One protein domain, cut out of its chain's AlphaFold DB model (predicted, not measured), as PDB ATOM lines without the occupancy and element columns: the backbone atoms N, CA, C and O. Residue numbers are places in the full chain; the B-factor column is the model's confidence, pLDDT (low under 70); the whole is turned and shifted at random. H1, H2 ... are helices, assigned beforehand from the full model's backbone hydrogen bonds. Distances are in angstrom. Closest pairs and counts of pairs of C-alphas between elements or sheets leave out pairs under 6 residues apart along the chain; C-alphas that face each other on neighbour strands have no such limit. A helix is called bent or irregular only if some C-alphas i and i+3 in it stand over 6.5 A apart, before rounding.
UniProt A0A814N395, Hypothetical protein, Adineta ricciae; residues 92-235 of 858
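AT A GLANCE: This is residues 92 to 235 of the 858 residues of the protein "Hypothetical protein" of Adineta ricciae (UniProt A0A814N395). Look first for a helical body built round H4, from which one long helical hairpin runs out as an arm: the bent helix H6 packs on H4 with its first arm H6a, its second arm H6b runs out of the body, and H7 folds back beside H6b. In the body, H2, H5 and H6a pack on H4, H8 packs on H5, and H3 lies at the end away from the hairpin. The printed part has 144 residues with eight named helices, H1 to H8 in chain order, and no named strand; its class is all helix. It is only just loose, close to compact, with a radius of gyration of the C-alphas of 17.7 A, and elongated, spanning 59 by 33 by 25 A.

IN THESE COORDINATES: Find C-alpha 162 at (15.172, -42.714, 7.571), where H6, residues 162 to 189, begins. By its hydrogen bonds it was assigned as one helix, but it is bent: C-alphas 172 and 175 are 7.1 A apart. Its arms are H6a, residues 162 to 172, 15.5 A long, and H6b, residues 175 to 189, 21.0 A long, ending at C-alpha 189 at (-0.327, -72.197, 23.766). H7, residues 197 to 212, measures 22.7 A. Earlier come H1, residues 92 to 95; H2, residues 101 to 110, 14.2 A; H3, residues 112 to 124, 18.1 A; H4, residues 131 to 143, 18.2 A; and H5, residues 147 to 155, 12.7 A. H8, residues 222 to 232, 15.2 A, ends at C-alpha 232 at (21.049, -46.429, 0.750).

HOW THE PARTS SIT: Start at H6, where H6a and H6b stand at a steep tilt of 65 degrees. H6b and H7 form a helical hairpin and touch, the closest C-alphas, of Ile 178 and Ile 207, being 5.6 A apart, at a shallow tilt of 23 degrees, opposite ways. H6a touches H4, the hub, at Ala 168 and Ala 135, their closest C-alphas, 4.6 A apart. H2 touches H4 at a steep tilt of 59 degrees, with the closest C-alphas, of Ile 105 and Ala 140, 4.9 A apart. H4 and H5 form another helical hairpin; H4 touches H5 with residues 138 to 142 alone, closest at the C-alphas of Ala 141 and Ala 150, 5.6 A apart. H1 touches H4 at Phe 94 and Ala 133, their closest C-alphas, 5.5 A apart. H8 touches H5, the closest C-alphas, of Leu 154 and Trp 231, being 6.9 A apart. H3 touches no helix; it and H4 are near each other, with 5 pairs of C-alphas within 10 A. Every O i to N i+4 pair is within hydrogen-bond range in H2, H3, H4, H5, H6a, H6b, H7 and H8; H1 is too short for one.

THE WHOLE: The two C-alphas farthest apart, of Asn 125 and Gln 192, are 61.0 A apart. The printed part has no cut and no long link. The mean pLDDT of the printed part is 85.2; look for values under 70 at residues 125 to 127, 192, 213 and 216.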
ATOM      1  N   PRO A  92      -6.559 -31.919   4.024       85.62
ATOM      2  CA  PRO A  92      -6.778 -32.846   5.130       85.62
ATOM      3  C   PRO A  92      -5.924 -34.112   5.051       85.62
ATOM      4  O   PRO A  92      -5.521 -34.613   6.097       85.62
ATOM      5  N   TYR A  93      -5.568 -34.592   3.852       85.12
ATOM      6  CA  TYR A  93      -4.697 -35.762   3.686       85.12
ATOM      7  C   TYR A  93      -3.324 -35.591   4.350       85.12
ATOM      8  O   TYR A  93      -2.732 -36.569   4.799       85.12
ATOM      9  N   PHE A  94      -2.809 -34.366   4.438       86.88
ATOM     10  CA  PHE A  94      -1.449 -34.092   4.909       86.88
ATOM     11  C   PHE A  94      -1.400 -33.552   6.342       86.88
ATOM     12  O   PHE A  94      -0.425 -33.797   7.059       86.88
ATOM     13  N   ILE A  95      -2.456 -32.849   6.763       78.94
ATOM     14  CA  ILE A  95      -2.515 -32.135   8.048       78.94
ATOM     15  C   ILE A  95      -3.290 -32.941   9.106       78.94
ATOM     16  O   ILE A  95      -2.975 -32.874  10.296       78.94
ATOM     17  N   ASN A  96      -4.282 -33.744   8.707       77.25
ATOM     18  CA  ASN A  96      -5.108 -34.492   9.651       77.25
ATOM     19  C   ASN A  96      -4.449 -35.827  10.048       77.25
ATOM     20  O   ASN A  96      -4.108 -36.667   9.217       77.25
ATOM     21  N   THR A  97      -4.313 -36.069  11.354       71.00
ATOM     22  CA  THR A  97      -3.681 -37.283  11.897       71.00
ATOM     23  C   THR A  97      -4.498 -38.560  11.686       71.00
ATOM     24  O   THR A  97      -3.947 -39.667  11.756       71.00
ATOM     25  N   ASN A  98      -5.801 -38.428  11.427       78.75
ATOM     26  CA  ASN A  98      -6.742 -39.547  11.357       78.75
ATOM     27  C   ASN A  98      -6.862 -40.168   9.962       78.75
ATOM     28  O   ASN A  98      -7.521 -41.194   9.818       78.75
ATOM     29  N   VAL A  99      -6.175 -39.617   8.958       83.75
ATOM     30  CA  VAL A  99      -6.183 -40.166   7.597       83.75
ATOM     31  C   VAL A  99      -5.454 -41.513   7.563       83.75
ATOM     32  O   VAL A  99      -4.408 -41.711   8.205       83.75
ATOM     33  N   THR A 100      -6.049 -42.486   6.877       87.50
ATOM     34  CA  THR A 100      -5.536 -43.856   6.754       87.50
ATOM     35  C   THR A 100      -4.724 -44.032   5.472       87.50
ATOM     36  O   THR A 100      -4.871 -43.281   4.510       87.50
ATOM     37  N   LEU A 101      -3.859 -45.048   5.430       87.81
ATOM     38  CA  LEU A 101      -3.086 -45.360   4.224       87.81
ATOM     39  C   LEU A 101      -3.996 -45.704   3.030       87.81
ATOM     40  O   LEU A 101      -3.711 -45.281   1.916       87.81
ATOM     41  N   ASP A 102      -5.123 -46.385   3.255       87.50
ATOM     42  CA  ASP A 102      -6.083 -46.686   2.186       87.50
ATOM     43  C   ASP A 102      -6.670 -45.406   1.567       87.50
ATOM     44  O   ASP A 102      -6.781 -45.315   0.345       87.50
ATOM     45  N   GLN A 103      -6.947 -44.378   2.378       89.75
ATOM     46  CA  GLN A 103      -7.381 -43.068   1.880       89.75
ATOM     47  C   GLN A 103      -6.285 -42.376   1.053       89.75
ATOM     48  O   GLN A 103      -6.581 -41.795   0.011       89.75
ATOM     49  N   HIS A 104      -5.011 -42.482   1.449       92.94
ATOM     50  CA  HIS A 104      -3.892 -41.976   0.639       92.94
ATOM     51  C   HIS A 104      -3.731 -42.737  -0.689       92.94
ATOM     52  O   HIS A 104      -3.455 -42.119  -1.718       92.94
ATOM     53  N   ILE A 105      -3.922 -44.062  -0.691       91.81
ATOM     54  CA  ILE A 105      -3.903 -44.884  -1.913       91.81
ATOM     55  C   ILE A 105      -5.031 -44.452  -2.851       91.81
ATOM     56  O   ILE A 105      -4.790 -44.254  -4.044       91.81
ATOM     57  N   GLN A 106      -6.245 -44.277  -2.322       91.50
ATOM     58  CA  GLN A 106      -7.399 -43.807  -3.088       91.50
ATOM     59  C   GLN A 106      -7.147 -42.418  -3.677       91.50
ATOM     60  O   GLN A 106      -7.320 -42.244  -4.878       91.50
ATOM     61  N   ALA A 107      -6.642 -41.468  -2.887       92.75
ATOM     62  CA  ALA A 107      -6.358 -40.111  -3.352       92.75
ATOM     63  C   ALA A 107      -5.294 -40.069  -4.462       92.75
ATOM     64  O   ALA A 107      -5.518 -39.452  -5.503       92.75
ATOM     65  N   GLN A 108      -4.177 -40.794  -4.302       94.88
ATOM     66  CA  GLN A 108      -3.162 -40.925  -5.359       94.88
ATOM     67  C   GLN A 108      -3.701 -41.624  -6.616       94.88
ATOM     68  O   GLN A 108      -3.168 -41.434  -7.704       94.88
ATOM     69  N   THR A 109      -4.730 -42.462  -6.477       92.62
ATOM     70  CA  THR A 109      -5.367 -43.149  -7.609       92.62
ATOM     71  C   THR A 109      -6.388 -42.278  -8.315       92.62
ATOM     72  O   THR A 109      -6.444 -42.310  -9.540       92.62
ATOM     73  N   ALA A 110      -7.143 -41.484  -7.565       93.12
ATOM     74  CA  ALA A 110      -8.144 -40.580  -8.098       93.12
ATOM     75  C   ALA A 110      -7.510 -39.381  -8.818       93.12
ATOM     76  O   ALA A 110      -7.899 -39.078  -9.942       93.12
ATOM     77  N   ASN A 111      -6.523 -38.711  -8.206       93.50
ATOM     78  CA  ASN A 111      -5.885 -37.532  -8.797       93.50
ATOM     79  C   ASN A 111      -4.445 -37.343  -8.285       93.50
ATOM     80  O   ASN A 111      -4.178 -36.563  -7.368       93.50
ATOM     81  N   LEU A 112      -3.495 -38.068  -8.891       93.69
ATOM     82  CA  LEU A 112      -2.077 -37.983  -8.524       93.69
ATOM     83  C   LEU A 112      -1.478 -36.570  -8.701       93.69
ATOM     84  O   LEU A 112      -0.794 -36.127  -7.777       93.69
ATOM     85  N   PRO A 113      -1.716 -35.844  -9.817       93.56
ATOM     86  CA  PRO A 113      -1.182 -34.492  -9.999       93.56
ATOM     87  C   PRO A 113      -1.615 -33.516  -8.905       93.56
ATOM     88  O   PRO A 113      -0.760 -32.861  -8.315       93.56
ATOM     89  N   ARG A 114      -2.913 -33.467  -8.575       93.12
ATOM     90  CA  ARG A 114      -3.438 -32.626  -7.487       93.12
ATOM     91  C   ARG A 114      -2.844 -33.037  -6.141       93.12
ATOM     92  O   ARG A 114      -2.379 -32.189  -5.391       93.12
ATOM     93  N   TYR A 115      -2.787 -34.341  -5.862       94.75
ATOM     94  CA  TYR A 115      -2.226 -34.867  -4.618       94.75
ATOM     95  C   TYR A 115      -0.762 -34.450  -4.408       94.75
ATOM     96  O   TYR A 115      -0.392 -34.005  -3.319       94.75
ATOM     97  N   LEU A 116       0.080 -34.574  -5.439       93.06
ATOM     98  CA  LEU A 116       1.481 -34.151  -5.368       93.06
ATOM     99  C   LEU A 116       1.613 -32.627  -5.334       93.06
ATOM    100  O   LEU A 116       2.409 -32.117  -4.550       93.06
ATOM    101  N   ALA A 117       0.809 -31.901  -6.114       89.88
ATOM    102  CA  ALA A 117       0.770 -30.444  -6.083       89.88
ATOM    103  C   ALA A 117       0.481 -29.920  -4.675       89.88
ATOM    104  O   ALA A 117       1.199 -29.048  -4.196       89.88
ATOM    105  N   THR A 118      -0.494 -30.501  -3.970       90.25
ATOM    106  CA  THR A 118      -0.798 -30.121  -2.586       90.25
ATOM    107  C   THR A 118       0.340 -30.477  -1.635       90.25
ATOM    108  O   THR A 118       0.720 -29.640  -0.822       90.25
ATOM    109  N   LEU A 119       0.931 -31.675  -1.742       90.25
ATOM    110  CA  LEU A 119       2.077 -32.072  -0.911       90.25
ATOM    111  C   LEU A 119       3.234 -31.068  -1.027       90.25
ATOM    112  O   LEU A 119       3.789 -30.640  -0.013       90.25
ATOM    113  N   PHE A 120       3.599 -30.704  -2.258       86.00
ATOM    114  CA  PHE A 120       4.721 -29.805  -2.512       86.00
ATOM    115  C   PHE A 120       4.379 -28.346  -2.233       86.00
ATOM    116  O   PHE A 120       5.207 -27.664  -1.642       86.00
ATOM    117  N   ALA A 121       3.158 -27.890  -2.520       82.94
ATOM    118  CA  ALA A 121       2.707 -26.558  -2.124       82.94
ATOM    119  C   ALA A 121       2.738 -26.383  -0.599       82.94
ATOM    120  O   ALA A 121       3.192 -25.353  -0.109       82.94
ATOM    121  N   LEU A 122       2.308 -27.389   0.172       81.00
ATOM    122  CA  LEU A 122       2.403 -27.353   1.635       81.00
ATOM    123  C   LEU A 122       3.863 -27.288   2.101       81.00
ATOM    124  O   LEU A 122       4.185 -26.497   2.985       81.00
ATOM    125  N   SER A 123       4.748 -28.073   1.481       78.25
ATOM    126  CA  SER A 123       6.180 -28.057   1.793       78.25
ATOM    127  C   SER A 123       6.846 -26.717   1.457       78.25
ATOM    128  O   SER A 123       7.637 -26.232   2.256       78.25
ATOM    129  N   GLU A 124       6.538 -26.117   0.303       72.88
ATOM    130  CA  GLU A 124       7.069 -24.810  -0.124       72.88
ATOM    131  C   GLU A 124       6.616 -23.673   0.801       72.88
ATOM    132  O   GLU A 124       7.369 -22.735   1.043       72.88
ATOM    133  N   ASN A 125       5.403 -23.771   1.354       68.75
ATOM    134  CA  ASN A 125       4.861 -22.800   2.306       68.75
ATOM    135  C   ASN A 125       5.255 -23.099   3.766       68.75
ATOM    136  O   ASN A 125       4.665 -22.528   4.679       68.75
ATOM    137  N   ASN A 126       6.223 -23.993   4.015       66.88
ATOM    138  CA  ASN A 126       6.667 -24.397   5.359       66.88
ATOM    139  C   ASN A 126       5.528 -24.896   6.273       66.88
ATOM    140  O   ASN A 126       5.592 -24.775   7.496       66.88
ATOM    141  N   VAL A 127       4.469 -25.477   5.700       69.56
ATOM    142  CA  VAL A 127       3.395 -26.091   6.487       69.56
ATOM    143  C   VAL A 127       3.868 -27.452   6.987       69.56
ATOM    144  O   VAL A 127       4.303 -28.305   6.213       69.56
ATOM    145  N   GLU A 128       3.762 -27.683   8.295       71.19
ATOM    146  CA  GLU A 128       4.201 -28.940   8.902       71.19
ATOM    147  C   GLU A 128       3.346 -30.124   8.424       71.19
ATOM    148  O   GLU A 128       2.155 -30.226   8.719       71.19
ATOM    149  N   ILE A 129       3.985 -31.060   7.719       82.31
ATOM    150  CA  ILE A 129       3.356 -32.303   7.266       82.31
ATOM    151  C   ILE A 129       3.664 -33.414   8.268       82.31
ATOM    152  O   ILE A 129       4.826 -33.769   8.503       82.31
ATOM    153  N   GLY A 130       2.617 -34.014   8.837       79.88
ATOM    154  CA  GLY A 130       2.764 -35.034   9.871       79.88
ATOM    155  C   GLY A 130       3.596 -36.238   9.407       79.88
ATOM    156  O   GLY A 130       3.407 -36.767   8.311       79.88
ATOM    157  N   GLN A 131       4.484 -36.753  10.270       85.12
ATOM    158  CA  GLN A 131       5.355 -37.899   9.942       85.12
ATOM    159  C   GLN A 131       4.578 -39.138   9.463       85.12
ATOM    160  O   GLN A 131       5.060 -39.883   8.610       85.12
ATOM    161  N   LYS A 132       3.378 -39.372  10.015       87.50
ATOM    162  CA  LYS A 132       2.482 -40.452   9.573       87.50
ATOM    163  C   LYS A 132       2.010 -40.214   8.136       87.50
ATOM    164  O   LYS A 132       2.108 -41.133   7.335       87.50
ATOM    165  N   ALA A 133       1.566 -39.000   7.804       89.88
ATOM    166  CA  ALA A 133       1.119 -38.649   6.458       89.88
ATOM    167  C   ALA A 133       2.255 -38.813   5.434       89.88
ATOM    168  O   ALA A 133       2.064 -39.475   4.418       89.88
ATOM    169  N   LYS A 134       3.470 -38.336   5.743       92.94
ATOM    170  CA  LYS A 134       4.654 -38.548   4.885       92.94
ATOM    171  C   LYS A 134       4.961 -40.036   4.689       92.94
ATOM    172  O   LYS A 134       5.145 -40.491   3.564       92.94
ATOM    173  N   ALA A 135       4.936 -40.837   5.757       92.62
ATOM    174  CA  ALA A 135       5.109 -42.286   5.631       92.62
ATOM    175  C   ALA A 135       4.006 -42.936   4.768       92.62
ATOM    176  O   ALA A 135       4.302 -43.822   3.967       92.62
ATOM    177  N   CYS A 136       2.754 -42.481   4.890       93.06
ATOM    178  CA  CYS A 136       1.644 -42.950   4.063       93.06
ATOM    179  C   CYS A 136       1.799 -42.560   2.588       93.06
ATOM    180  O   CYS A 136       1.509 -43.387   1.732       93.06
ATOM    181  N   VAL A 137       2.301 -41.359   2.276       95.19
ATOM    182  CA  VAL A 137       2.583 -40.918   0.894       95.19
ATOM    183  C   VAL A 137       3.508 -41.910   0.190       95.19
ATOM    184  O   VAL A 137       3.199 -42.370  -0.911       95.19
ATOM    185  N   LEU A 138       4.619 -42.265   0.843       94.50
ATOM    186  CA  LEU A 138       5.607 -43.196   0.296       94.50
ATOM    187  C   LEU A 138       5.063 -44.630   0.222       94.50
ATOM    188  O   LEU A 138       5.232 -45.309  -0.791       94.50
ATOM    189  N   ALA A 139       4.379 -45.089   1.275       93.25
ATOM    190  CA  ALA A 139       3.776 -46.419   1.299       93.25
ATOM    191  C   ALA A 139       2.686 -46.582   0.226       93.25
ATOM    192  O   ALA A 139       2.626 -47.630  -0.412       93.25
ATOM    193  N   ALA A 140       1.878 -45.548  -0.026       93.88
ATOM    194  CA  ALA A 140       0.837 -45.563  -1.050       93.88
ATOM    195  C   ALA A 140       1.428 -45.713  -2.460       93.88
ATOM    196  O   ALA A 140       0.937 -46.538  -3.233       93.88
ATOM    197  N   ALA A 141       2.533 -45.018  -2.760       93.31
ATOM    198  CA  ALA A 141       3.252 -45.179  -4.026       93.31
ATOM    199  C   ALA A 141       3.751 -46.627  -4.211       93.31
ATOM    200  O   ALA A 141       3.580 -47.220  -5.277       93.31
ATOM    201  N   TRP A 142       4.293 -47.244  -3.153       93.38
ATOM    202  CA  TRP A 142       4.699 -48.653  -3.186       93.38
ATOM    203  C   TRP A 142       3.527 -49.631  -3.340       93.38
ATOM    204  O   TRP A 142       3.656 -50.591  -4.102       93.38
ATOM    205  N   CYS A 143       2.396 -49.405  -2.664       91.19
ATOM    206  CA  CYS A 143       1.192 -50.234  -2.807       91.19
ATOM    207  C   CYS A 143       0.592 -50.157  -4.214       91.19
ATOM    208  O   CYS A 143       0.095 -51.158  -4.721       91.19
ATOM    209  N   ARG A 144       0.692 -48.991  -4.861       91.56
ATOM    210  CA  ARG A 144       0.285 -48.763  -6.256       91.56
ATOM    211  C   ARG A 144       1.269 -49.327  -7.285       91.56
ATOM    212  O   ARG A 144       1.018 -49.207  -8.478       91.56
ATOM    213  N   HIS A 145       2.385 -49.914  -6.845       90.56
ATOM    214  CA  HIS A 145       3.493 -50.345  -7.703       90.56
ATOM    215  C   HIS A 145       4.127 -49.207  -8.526       90.56
ATOM    216  O   HIS A 145       4.836 -49.461  -9.502       90.56
ATOM    217  N   ASP A 146       3.943 -47.952  -8.100       90.88
ATOM    218  CA  ASP A 146       4.561 -46.781  -8.718       90.88
ATOM    219  C   ASP A 146       5.980 -46.584  -8.176       90.88
ATOM    220  O   ASP A 146       6.302 -45.769  -7.306       90.88
ATOM    221  N   HIS A 147       6.854 -47.437  -8.688       88.38
ATOM    222  CA  HIS A 147       8.265 -47.493  -8.353       88.38
ATOM    223  C   HIS A 147       9.029 -46.222  -8.741       88.38
ATOM    224  O   HIS A 147      10.040 -45.912  -8.108       88.38
ATOM    225  N   LYS A 148       8.561 -45.502  -9.762       87.31
ATOM    226  CA  LYS A 148       9.208 -44.288 -10.256       87.31
ATOM    227  C   LYS A 148       8.935 -43.123  -9.308       87.31
ATOM    228  O   LYS A 148       9.887 -42.557  -8.770       87.31
ATOM    229  N   LEU A 149       7.662 -42.903  -8.963       90.00
ATOM    230  CA  LEU A 149       7.254 -41.933  -7.945       90.00
ATOM    231  C   LEU A 149       7.957 -42.188  -6.609       90.00
ATOM    232  O   LEU A 149       8.513 -41.268  -6.016       90.00
ATOM    233  N   ALA A 150       7.989 -43.442  -6.150       89.88
ATOM    234  CA  ALA A 150       8.643 -43.775  -4.888       89.88
ATOM    235  C   ALA A 150      10.144 -43.430  -4.879       89.88
ATOM    236  O   ALA A 150      10.657 -42.997  -3.850       89.88
ATOM    237  N   ASN A 151      10.851 -43.596  -6.004       86.75
ATOM    238  CA  ASN A 151      12.258 -43.195  -6.098       86.75
ATOM    239  C   ASN A 151      12.412 -41.676  -6.022       86.75
ATOM    240  O   ASN A 151      13.265 -41.204  -5.277       86.75
ATOM    241  N   ASN A 152      11.562 -40.921  -6.722       84.12
ATOM    242  CA  ASN A 152      11.619 -39.460  -6.678       84.12
ATOM    243  C   ASN A 152      11.323 -38.944  -5.263       84.12
ATOM    244  O   ASN A 152      12.043 -38.087  -4.761       84.12
ATOM    245  N   LEU A 153      10.327 -39.514  -4.572       88.75
ATOM    246  CA  LEU A 153      10.025 -39.173  -3.176       88.75
ATOM    247  C   LEU A 153      11.230 -39.430  -2.255       88.75
ATOM    248  O   LEU A 153      11.562 -38.579  -1.436       88.75
ATOM    249  N   LEU A 154      11.936 -40.554  -2.422       85.12
ATOM    250  CA  LEU A 154      13.149 -40.870  -1.649       85.12
ATOM    251  C   LEU A 154      14.319 -39.908  -1.918       85.12
ATOM    252  O   LEU A 154      15.198 -39.767  -1.064       85.12
ATOM    253  N   CYS A 155      14.346 -39.249  -3.079       81.12
ATOM    254  CA  CYS A 155      15.321 -38.203  -3.383       81.12
ATOM    255  C   CYS A 155      15.031 -36.893  -2.628       81.12
ATOM    256  O   CYS A 155      15.970 -36.150  -2.345       81.12
ATOM    257  N   HIS A 156      13.783 -36.626  -2.217       77.06
ATOM    258  CA  HIS A 156      13.423 -35.456  -1.400       77.06
ATOM    259  C   HIS A 156      13.799 -35.675   0.073       77.06
ATOM    260  O   HIS A 156      12.936 -35.852   0.939       77.06
ATOM    261  N   ARG A 157      15.105 -35.635   0.370       73.50
ATOM    262  CA  ARG A 157      15.682 -35.936   1.699       73.50
ATOM    263  C   ARG A 157      15.174 -35.033   2.833       73.50
ATOM    264  O   ARG A 157      15.249 -35.436   3.989       73.50
ATOM    265  N   GLN A 158      14.633 -33.852   2.519       72.25
ATOM    266  CA  GLN A 158      13.992 -32.963   3.500       72.25
ATOM    267  C   GLN A 158      12.648 -33.516   4.003       72.25
ATOM    268  O   GLN A 158      12.331 -33.420   5.187       72.25
ATOM    269  N   LEU A 159      11.859 -34.135   3.117       77.75
ATOM    270  CA  LEU A 159      10.546 -34.681   3.459       77.75
ATOM    271  C   LEU A 159      10.637 -36.138   3.924       77.75
ATOM    272  O   LEU A 159       9.991 -36.506   4.913       77.75
ATOM    273  N   PHE A 160      11.448 -36.955   3.245       86.75
ATOM    274  CA  PHE A 160      11.522 -38.402   3.448       86.75
ATOM    275  C   PHE A 160      12.884 -38.811   4.019       86.75
ATOM    276  O   PHE A 160      13.830 -39.094   3.284       86.75
ATOM    277  N   THR A 161      12.973 -38.869   5.350       85.62
ATOM    278  CA  THR A 161      14.177 -39.315   6.064       85.62
ATOM    279  C   THR A 161      14.106 -40.810   6.396       85.62
ATOM    280  O   THR A 161      13.103 -41.483   6.141       85.62
ATOM    281  N   LEU A 162      15.153 -41.346   7.039       87.56
ATOM    282  CA  LEU A 162      15.172 -42.714   7.571       87.56
ATOM    283  C   LEU A 162      13.910 -43.054   8.381       87.56
ATOM    284  O   LEU A 162      13.413 -44.178   8.307       87.56
ATOM    285  N   THR A 163      13.389 -42.098   9.153       89.00
ATOM    286  CA  THR A 163      12.212 -42.311   9.997       89.00
ATOM    287  C   THR A 163      10.959 -42.555   9.164       89.00
ATOM    288  O   THR A 163      10.234 -43.516   9.436       89.00
ATOM    289  N   GLU A 164      10.698 -41.734   8.145       93.00
ATOM    290  CA  GLU A 164       9.563 -41.921   7.237       93.00
ATOM    291  C   GLU A 164       9.695 -43.215   6.429       93.00
ATOM    292  O   GLU A 164       8.720 -43.960   6.330       93.00
ATOM    293  N   VAL A 165      10.895 -43.530   5.926       92.88
ATOM    294  CA  VAL A 165      11.164 -44.774   5.181       92.88
ATOM    295  C   VAL A 165      10.905 -46.004   6.050       92.88
ATOM    296  O   VAL A 165      10.205 -46.929   5.628       92.88
ATOM    297  N   LEU A 166      11.414 -46.009   7.288       93.06
ATOM    298  CA  LEU A 166      11.200 -47.104   8.231       93.06
ATOM    299  C   LEU A 166       9.719 -47.248   8.599       93.06
ATOM    300  O   LEU A 166       9.203 -48.365   8.628       93.06
ATOM    301  N   LYS A 167       9.012 -46.141   8.857       91.31
ATOM    302  CA  LYS A 167       7.569 -46.171   9.146       91.31
ATOM    303  C   LYS A 167       6.778 -46.715   7.956       91.31
ATOM    304  O   LYS A 167       5.951 -47.603   8.151       91.31
ATOM    305  N   ALA A 168       7.075 -46.246   6.744       92.75
ATOM    306  CA  ALA A 168       6.434 -46.696   5.512       92.75
ATOM    307  C   ALA A 168       6.590 -48.208   5.314       92.75
ATOM    308  O   ALA A 168       5.596 -48.918   5.170       92.75
ATOM    309  N   VAL A 169       7.817 -48.733   5.396       92.25
ATOM    310  CA  VAL A 169       8.047 -50.174   5.212       92.25
ATOM    311  C   VAL A 169       7.490 -51.009   6.371       92.25
ATOM    312  O   VAL A 169       6.996 -52.107   6.138       92.25
ATOM    313  N   THR A 170       7.489 -50.488   7.605       89.94
ATOM    314  CA  THR A 170       6.912 -51.183   8.771       89.94
ATOM    315  C   THR A 170       5.401 -51.366   8.621       89.94
ATOM    316  O   THR A 170       4.891 -52.439   8.939       89.94
ATOM    317  N   MET A 171       4.687 -50.369   8.079       88.12
ATOM    318  CA  MET A 171       3.260 -50.509   7.752       88.12
ATOM    319  C   MET A 171       3.028 -51.648   6.750       88.12
ATOM    320  O   MET A 171       2.135 -52.473   6.939       88.12
ATOM    321  N   LEU A 172       3.881 -51.758   5.728       89.62
ATOM    322  CA  LEU A 172       3.789 -52.816   4.714       89.62
ATOM    323  C   LEU A 172       4.263 -54.193   5.209       89.62
ATOM    324  O   LEU A 172       3.892 -55.224   4.643       89.62
ATOM    325  N   ASP A 173       5.078 -54.233   6.263       89.19
ATOM    326  CA  ASP A 173       5.561 -55.462   6.900       89.19
ATOM    327  C   ASP A 173       4.593 -56.012   7.968       89.19
ATOM    328  O   ASP A 173       4.739 -57.154   8.418       89.19
ATOM    329  N   ALA A 174       3.556 -55.248   8.340       86.88
ATOM    330  CA  ALA A 174       2.618 -55.599   9.409       86.88
ATOM    331  C   ALA A 174       2.007 -57.001   9.229       86.88
ATOM    332  O   ALA A 174       1.980 -57.796  10.169       86.88
ATOM    333  N   ALA A 175       1.602 -57.368   8.007       84.88
ATOM    334  CA  ALA A 175       1.025 -58.684   7.720       84.88
ATOM    335  C   ALA A 175       2.004 -59.849   7.973       84.88
ATOM    336  O   ALA A 175       1.589 -60.928   8.406       84.88
ATOM    337  N   ARG A 176       3.306 -59.659   7.713       87.44
ATOM    338  CA  ARG A 176       4.335 -60.664   8.024       87.44
ATOM    339  C   ARG A 176       4.538 -60.763   9.531       87.44
ATOM    340  O   ARG A 176       4.581 -61.877  10.050       87.44
ATOM    341  N   GLN A 177       4.617 -59.628  10.224       85.56
ATOM    342  CA  GLN A 177       4.794 -59.590  11.677       85.56
ATOM    343  C   GLN A 177       3.615 -60.225  12.420       85.56
ATOM    344  O   GLN A 177       3.842 -61.013  13.337       85.56
ATOM    345  N   ILE A 178       2.375 -59.996  11.969       86.44
ATOM    346  CA  ILE A 178       1.179 -60.667  12.502       86.44
ATOM    347  C   ILE A 178       1.354 -62.189  12.441       86.44
ATOM    348  O   ILE A 178       1.242 -62.852  13.468       86.44
ATOM    349  N   ARG A 179       1.748 -62.750  11.287       87.00
ATOM    350  CA  ARG A 179       1.983 -64.203  11.150       87.00
ATOM    351  C   ARG A 179       3.080 -64.721  12.086       87.00
ATOM    352  O   ARG A 179       2.997 -65.850  12.574       87.00
ATOM    353  N   VAL A 180       4.121 -63.923  12.331       87.00
ATOM    354  CA  VAL A 180       5.198 -64.267  13.275       87.00
ATOM    355  C   VAL A 180       4.659 -64.329  14.704       87.00
ATOM    356  O   VAL A 180       4.881 -65.333  15.388       87.00
ATOM    357  N   TYR A 181       3.906 -63.314  15.135       87.19
ATOM    358  CA  TYR A 181       3.298 -63.278  16.465       87.19
ATOM    359  C   TYR A 181       2.214 -64.344  16.644       87.19
ATOM    360  O   TYR A 181       2.179 -64.987  17.688       87.19
ATOM    361  N   GLU A 182       1.397 -64.630  15.631       89.00
ATOM    362  CA  GLU A 182       0.427 -65.734  15.648       89.00
ATOM    363  C   GLU A 182       1.122 -67.094  15.798       89.00
ATOM    364  O   GLU A 182       0.689 -67.945  16.576       89.00
ATOM    365  N   LYS A 183       2.245 -67.311  15.099       89.19
ATOM    366  CA  LYS A 183       3.051 -68.533  15.250       89.19
ATOM    367  C   LYS A 183       3.681 -68.619  16.640       89.19
ATOM    368  O   LYS A 183       3.772 -69.710  17.206       89.19
ATOM    369  N   GLN A 184       4.116 -67.491  17.198       87.12
ATOM    370  CA  GLN A 184       4.624 -67.416  18.565       87.12
ATOM    371  C   GLN A 184       3.520 -67.694  19.592       87.12
ATOM    372  O   GLN A 184       3.766 -68.438  20.539       87.12
ATOM    373  N   LEU A 185       2.314 -67.163  19.381       86.75
ATOM    374  CA  LEU A 185       1.140 -67.403  20.214       86.75
ATOM    375  C   LEU A 185       0.783 -68.892  20.217       86.75
ATOM    376  O   LEU A 185       0.767 -69.499  21.284       86.75
ATOM    377  N   LYS A 186       0.672 -69.513  19.034       86.69
ATOM    378  CA  LYS A 186       0.443 -70.963  18.893       86.69
ATOM    379  C   LYS A 186       1.509 -71.793  19.617       86.69
ATOM    380  O   LYS A 186       1.189 -72.767  20.287       86.69
ATOM    381  N   ARG A 187       2.790 -71.409  19.530       85.69
ATOM    382  CA  ARG A 187       3.886 -72.092  20.253       85.69
ATOM    383  C   ARG A 187       3.785 -71.947  21.771       85.69
ATOM    384  O   ARG A 187       4.142 -72.877  22.486       85.69
ATOM    385  N   LEU A 188       3.351 -70.787  22.260       84.31
ATOM    386  CA  LEU A 188       3.161 -70.542  23.690       84.31
ATOM    387  C   LEU A 188       1.942 -71.298  24.231       84.31
ATOM    388  O   LEU A 188       2.005 -71.798  25.347       84.31
ATOM    389  N   GLU A 189       0.879 -71.426  23.435       81.88
ATOM    390  CA  GLU A 189      -0.327 -72.197  23.766       81.88
ATOM    391  C   GLU A 189      -0.075 -73.714  23.764       81.88
ATOM    392  O   GLU A 189      -0.616 -74.423  24.607       81.88
ATOM    393  N   LEU A 190       0.796 -74.204  22.874       81.56
ATOM    394  CA  LEU A 190       1.207 -75.615  22.791       81.56
ATOM    395  C   LEU A 190       2.337 -75.994  23.769       81.56
ATOM    396  O   LEU A 190       2.753 -77.154  23.818       81.56
ATOM    397  N   SER A 191       2.883 -75.038  24.524       80.00
ATOM    398  CA  SER A 191       3.957 -75.299  25.483       80.00
ATOM    399  C   SER A 191       3.436 -76.094  26.684       80.00
ATOM    400  O   SER A 191       2.448 -75.719  27.307       80.00
ATOM    401  N   GLN A 192       4.143 -77.165  27.066       67.12
ATOM    402  CA  GLN A 192       3.807 -77.978  28.248       67.12
ATOM    403  C   GLN A 192       3.906 -77.193  29.572       67.12
ATOM    404  O   GLN A 192       3.347 -77.603  30.588       67.12
ATOM    405  N   THR A 193       4.606 -76.055  29.575       73.00
ATOM    406  CA  THR A 193       4.707 -75.139  30.717       73.00
ATOM    407  C   THR A 193       3.743 -73.970  30.551       73.00
ATOM    408  O   THR A 193       3.777 -73.300  29.520       73.00
ATOM    409  N   LYS A 194       2.931 -73.678  31.579       72.25
ATOM    410  CA  LYS A 194       1.959 -72.573  31.557       72.25
ATOM    411  C   LYS A 194       2.673 -71.246  31.227       72.25
ATOM    412  O   LYS A 194       3.502 -70.803  32.025       72.25
ATOM    413  N   PRO A 195       2.392 -70.611  30.074       73.25
ATOM    414  CA  PRO A 195       3.085 -69.393  29.672       73.25
ATOM    415  C   PRO A 195       2.759 -68.236  30.625       73.25
ATOM    416  O   PRO A 195       1.656 -68.137  31.162       73.25
ATOM    417  N   SER A 196       3.725 -67.338  30.830       78.19
ATOM    418  CA  SER A 196       3.532 -66.131  31.644       78.19
ATOM    419  C   SER A 196       2.428 -65.247  31.056       78.19
ATOM    420  O   SER A 196       2.498 -64.866  29.885       78.19
ATOM    421  N   THR A 197       1.448 -64.863  31.881       78.25
ATOM    422  CA  THR A 197       0.321 -63.994  31.495       78.25
ATOM    423  C   THR A 197       0.794 -62.681  30.868       78.25
ATOM    424  O   THR A 197       0.196 -62.221  29.899       78.25
ATOM    425  N   LYS A 198       1.917 -62.120  31.346       81.88
ATOM    426  CA  LYS A 198       2.525 -60.902  30.778       81.88
ATOM    427  C   LYS A 198       2.986 -61.107  29.332       81.88
ATOM    428  O   LYS A 198       2.731 -60.271  28.476       81.88
ATOM    429  N   LYS A 199       3.631 -62.243  29.047       80.12
ATOM    430  CA  LYS A 199       4.145 -62.566  27.706       80.12
ATOM    431  C   LYS A 199       3.009 -62.856  26.725       80.12
ATOM    432  O   LYS A 199       3.086 -62.453  25.571       80.12
ATOM    433  N   LEU A 200       1.951 -63.521  27.190       80.69
ATOM    434  CA  LEU A 200       0.764 -63.801  26.382       80.69
ATOM    435  C   LEU A 200      -0.025 -62.519  26.069       80.69
ATOM    436  O   LEU A 200      -0.415 -62.316  24.923       80.69
ATOM    437  N   GLY A 201      -0.194 -61.638  27.061       83.00
ATOM    438  CA  GLY A 201      -0.793 -60.313  26.872       83.00
ATOM    439  C   GLY A 201       0.004 -59.449  25.895       83.00
ATOM    440  O   GLY A 201      -0.574 -58.887  24.974       83.00
ATOM    441  N   TYR A 202       1.336 -59.431  26.012       86.19
ATOM    442  CA  TYR A 202       2.209 -58.714  25.078       86.19
ATOM    443  C   TYR A 202       2.045 -59.192  23.628       86.19
ATOM    444  O   TYR A 202       1.889 -58.375  22.724       86.19
ATOM    445  N   VAL A 203       2.049 -60.508  23.381       84.19
ATOM    446  CA  VAL A 203       1.891 -61.053  22.018       84.19
ATOM    447  C   VAL A 203       0.516 -60.709  21.438       84.19
ATOM    448  O   VAL A 203       0.442 -60.294  20.286       84.19
ATOM    449  N   LYS A 204      -0.557 -60.821  22.233       84.88
ATOM    450  CA  LYS A 204      -1.918 -60.461  21.797       84.88
ATOM    451  C   LYS A 204      -2.053 -58.968  21.489       84.88
ATOM    452  O   LYS A 204      -2.493 -58.626  20.400       84.88
ATOM    453  N   ASN A 205      -1.558 -58.099  22.371       86.94
ATOM    454  CA  ASN A 205      -1.580 -56.650  22.151       86.94
ATOM    455  C   ASN A 205      -0.817 -56.242  20.881       86.94
ATOM    456  O   ASN A 205      -1.266 -55.361  20.153       86.94
ATOM    457  N   ASN A 206       0.319 -56.883  20.581       85.31
ATOM    458  CA  ASN A 206       1.053 -56.615  19.341       85.31
ATOM    459  C   ASN A 206       0.279 -57.065  18.097       85.31
ATOM    460  O   ASN A 206       0.283 -56.345  17.103       85.31
ATOM    461  N   ILE A 207      -0.412 -58.210  18.148       84.81
ATOM    462  CA  ILE A 207      -1.298 -58.647  17.057       84.81
ATOM    463  C   ILE A 207      -2.413 -57.619  16.842       84.81
ATOM    464  O   ILE A 207      -2.629 -57.198  15.709       84.81
ATOM    465  N   ASP A 208      -3.072 -57.164  17.908       83.25
ATOM    466  CA  ASP A 208      -4.162 -56.186  17.819       83.25
ATOM    467  C   ASP A 208      -3.680 -54.835  17.270       83.25
ATOM    468  O   ASP A 208      -4.311 -54.258  16.383       83.25
ATOM    469  N   ASN A 209      -2.524 -54.349  17.730       81.88
ATOM    470  CA  ASN A 209      -1.925 -53.110  17.231       81.88
ATOM    471  C   ASN A 209      -1.499 -53.216  15.760       81.88
ATOM    472  O   ASN A 209      -1.751 -52.299  14.981       81.88
ATOM    473  N   LEU A 210      -0.897 -54.336  15.351       80.81
ATOM    474  CA  LEU A 210      -0.517 -54.559  13.955       80.81
ATOM    475  C   LEU A 210      -1.736 -54.766  13.053       80.81
ATOM    476  O   LEU A 210      -1.703 -54.343  11.902       80.81
ATOM    477  N   ASN A 211      -2.822 -55.357  13.559       79.88
ATOM    478  CA  ASN A 211      -4.084 -55.468  12.826       79.88
ATOM    479  C   ASN A 211      -4.699 -54.093  12.536       79.88
ATOM    480  O   ASN A 211      -5.252 -53.909  11.457       79.88
ATOM    481  N   LYS A 212      -4.545 -53.111  13.437       74.44
ATOM    482  CA  LYS A 212      -4.941 -51.713  13.172       74.44
ATOM    483  C   LYS A 212      -4.093 -51.042  12.084       74.44
ATOM    484  O   LYS A 212      -4.569 -50.127  11.425       74.44
ATOM    485  N   LEU A 213      -2.842 -51.473  11.916       69.69
ATOM    486  CA  LEU A 213      -1.912 -50.981  10.888       69.69
ATOM    487  C   LEU A 213      -1.957 -51.805   9.594       69.69
ATOM    488  O   LEU A 213      -1.267 -51.475   8.631       69.69
ATOM    489  N   LYS A 214      -2.715 -52.904   9.582       70.50
ATOM    490  CA  LYS A 214      -2.757 -53.844   8.471       70.50
ATOM    491  C   LYS A 214      -3.387 -53.166   7.263       70.50
ATOM    492  O   LYS A 214      -4.540 -52.751   7.297       70.50
ATOM    493  N   VAL A 215      -2.616 -53.106   6.189       70.62
ATOM    494  CA  VAL A 215      -3.036 -52.526   4.917       70.62
ATOM    495  C   VAL A 215      -3.963 -53.461   4.149       70.62
ATOM    496  O   VAL A 215      -3.801 -54.686   4.197       70.62
ATOM    497  N   SER A 216      -4.924 -52.881   3.427       68.06
ATOM    498  CA  SER A 216      -5.828 -53.624   2.541       68.06
ATOM    499  C   SER A 216      -5.088 -54.231   1.341       68.06
ATOM    500  O   SER A 216      -5.431 -55.319   0.876       68.06
ATOM    501  N   THR A 217      -4.037 -53.550   0.869       72.12
ATOM    502  CA  THR A 217      -3.263 -53.887  -0.331       72.12
ATOM    503  C   THR A 217      -1.772 -53.588  -0.134       72.12
ATOM    504  O   THR A 217      -1.396 -52.645   0.562       72.12
ATOM    505  N   GLY A 218      -0.904 -54.401  -0.748       74.50
ATOM    506  CA  GLY A 218       0.557 -54.256  -0.676       74.50
ATOM    507  C   GLY A 218       1.240 -55.082   0.426       74.50
ATOM    508  O   GLY A 218       0.618 -55.589   1.356       74.50
ATOM    509  N   SER A 219       2.554 -55.274   0.289       84.38
ATOM    510  CA  SER A 219       3.407 -55.924   1.298       84.38
ATOM    511  C   SER A 219       4.853 -55.457   1.157       84.38
ATOM    512  O   SER A 219       5.243 -55.015   0.073       84.38
ATOM    513  N   ALA A 220       5.660 -55.596   2.216       84.31
ATOM    514  CA  ALA A 220       7.111 -55.386   2.186       84.31
ATOM    515  C   ALA A 220       7.813 -56.439   1.297       84.31
ATOM    516  O   ALA A 220       8.420 -57.399   1.770       84.31
ATOM    517  N   SER A 221       7.661 -56.299  -0.020       86.44
ATOM    518  CA  SER A 221       8.146 -57.247  -1.022       86.44
ATOM    519  C   SER A 221       9.639 -57.069  -1.322       86.44
ATOM    520  O   SER A 221      10.229 -56.016  -1.077       86.44
ATOM    521  N   GLY A 222      10.246 -58.070  -1.971       85.31
ATOM    522  CA  GLY A 222      11.627 -57.967  -2.459       85.31
ATOM    523  C   GLY A 222      11.846 -56.833  -3.474       85.31
ATOM    524  O   GLY A 222      12.966 -56.352  -3.636       85.31
ATOM    525  N   ALA A 223      10.793 -56.357  -4.152       86.00
ATOM    526  CA  ALA A 223      10.880 -55.168  -4.996       86.00
ATOM    527  C   ALA A 223      11.095 -53.902  -4.152       86.00
ATOM    528  O   ALA A 223      12.023 -53.146  -4.432       86.00
ATOM    529  N   ILE A 224      10.323 -53.723  -3.075       89.75
ATOM    530  CA  ILE A 224      10.476 -52.591  -2.146       89.75
ATOM    531  C   ILE A 224      11.850 -52.635  -1.470       89.75
ATOM    532  O   ILE A 224      12.542 -51.620  -1.424       89.75
ATOM    533  N   ALA A 225      12.302 -53.818  -1.046       90.88
ATOM    534  CA  ALA A 225      13.644 -53.990  -0.491       90.88
ATOM    535  C   ALA A 225      14.736 -53.489  -1.460       90.88
ATOM    536  O   ALA A 225      15.597 -52.703  -1.070       90.88
ATOM    537  N   ARG A 226      14.653 -53.842  -2.751       89.62
ATOM    538  CA  ARG A 226      15.594 -53.367  -3.788       89.62
ATOM    539  C   ARG A 226      15.526 -51.863  -4.057       89.62
ATOM    540  O   ARG A 226      16.506 -51.286  -4.527       89.62
ATOM    541  N   HIS A 227      14.379 -51.228  -3.827       88.00
ATOM    542  CA  HIS A 227      14.255 -49.770  -3.897       88.00
ATOM    543  C   HIS A 227      15.009 -49.109  -2.746       88.00
ATOM    544  O   HIS A 227      15.855 -48.249  -2.979       88.00
ATOM    545  N   ILE A 228      14.778 -49.581  -1.520       90.75
ATOM    546  CA  ILE A 228      15.444 -49.051  -0.326       90.75
ATOM    547  C   ILE A 228      16.963 -49.289  -0.406       90.75
ATOM    548  O   ILE A 228      17.730 -48.377  -0.128       90.75
ATOM    549  N   GLN A 229      17.408 -50.459  -0.879       92.38
ATOM    550  CA  GLN A 229      18.829 -50.751  -1.141       92.38
ATOM    551  C   GLN A 229      19.467 -49.791  -2.155       92.38
ATOM    552  O   GLN A 229      20.628 -49.423  -2.019       92.38
ATOM    553  N   ARG A 230      18.736 -49.373  -3.199       88.81
ATOM    554  CA  ARG A 230      19.241 -48.363  -4.145       88.81
ATOM    555  C   ARG A 230      19.364 -46.997  -3.487       88.81
ATOM    556  O   ARG A 230      20.368 -46.330  -3.697       88.81
ATOM    557  N   TRP A 231      18.386 -46.617  -2.670       87.56
ATOM    558  CA  TRP A 231      18.434 -45.375  -1.907       87.56
ATOM    559  C   TRP A 231      19.622 -45.337  -0.934       87.56
ATOM    560  O   TRP A 231      20.361 -44.355  -0.944       87.56
ATOM    561  N   THR A 232      19.901 -46.409  -0.182       88.94
ATOM    562  CA  THR A 232      21.049 -46.429   0.750       88.94
ATOM    563  C   THR A 232      22.397 -46.274   0.050       88.94
ATOM    564  O   THR A 232      23.298 -45.656   0.608       88.94
ATOM    565  N   ARG A 233      22.532 -46.745  -1.198       90.12
ATOM    566  CA  ARG A 233      23.752 -46.549  -2.007       90.12
ATOM    567  C   ARG A 233      24.007 -45.090  -2.380       90.12
ATOM    568  O   ARG A 233      25.128 -44.761  -2.741       90.12
ATOM    569  N   THR A 234      22.988 -44.233  -2.308       84.19
ATOM    570  CA  THR A 234      23.132 -42.789  -2.545       84.19
ATOM    571  C   THR A 234      23.618 -42.029  -1.309       84.19
ATOM    572  O   THR A 234      23.880 -40.830  -1.402       84.19
ATOM    573  N   LEU A 235      23.715 -42.682  -0.144       81.19
ATOM    574  CA  LEU A 235      24.211 -42.057   1.081       81.19
ATOM    575  C   LEU A 235      25.730 -41.911   1.023       81.19
ATOM    576  O   LEU A 235      26.454 -42.855   0.695       81.19
TER     577      LEU A 235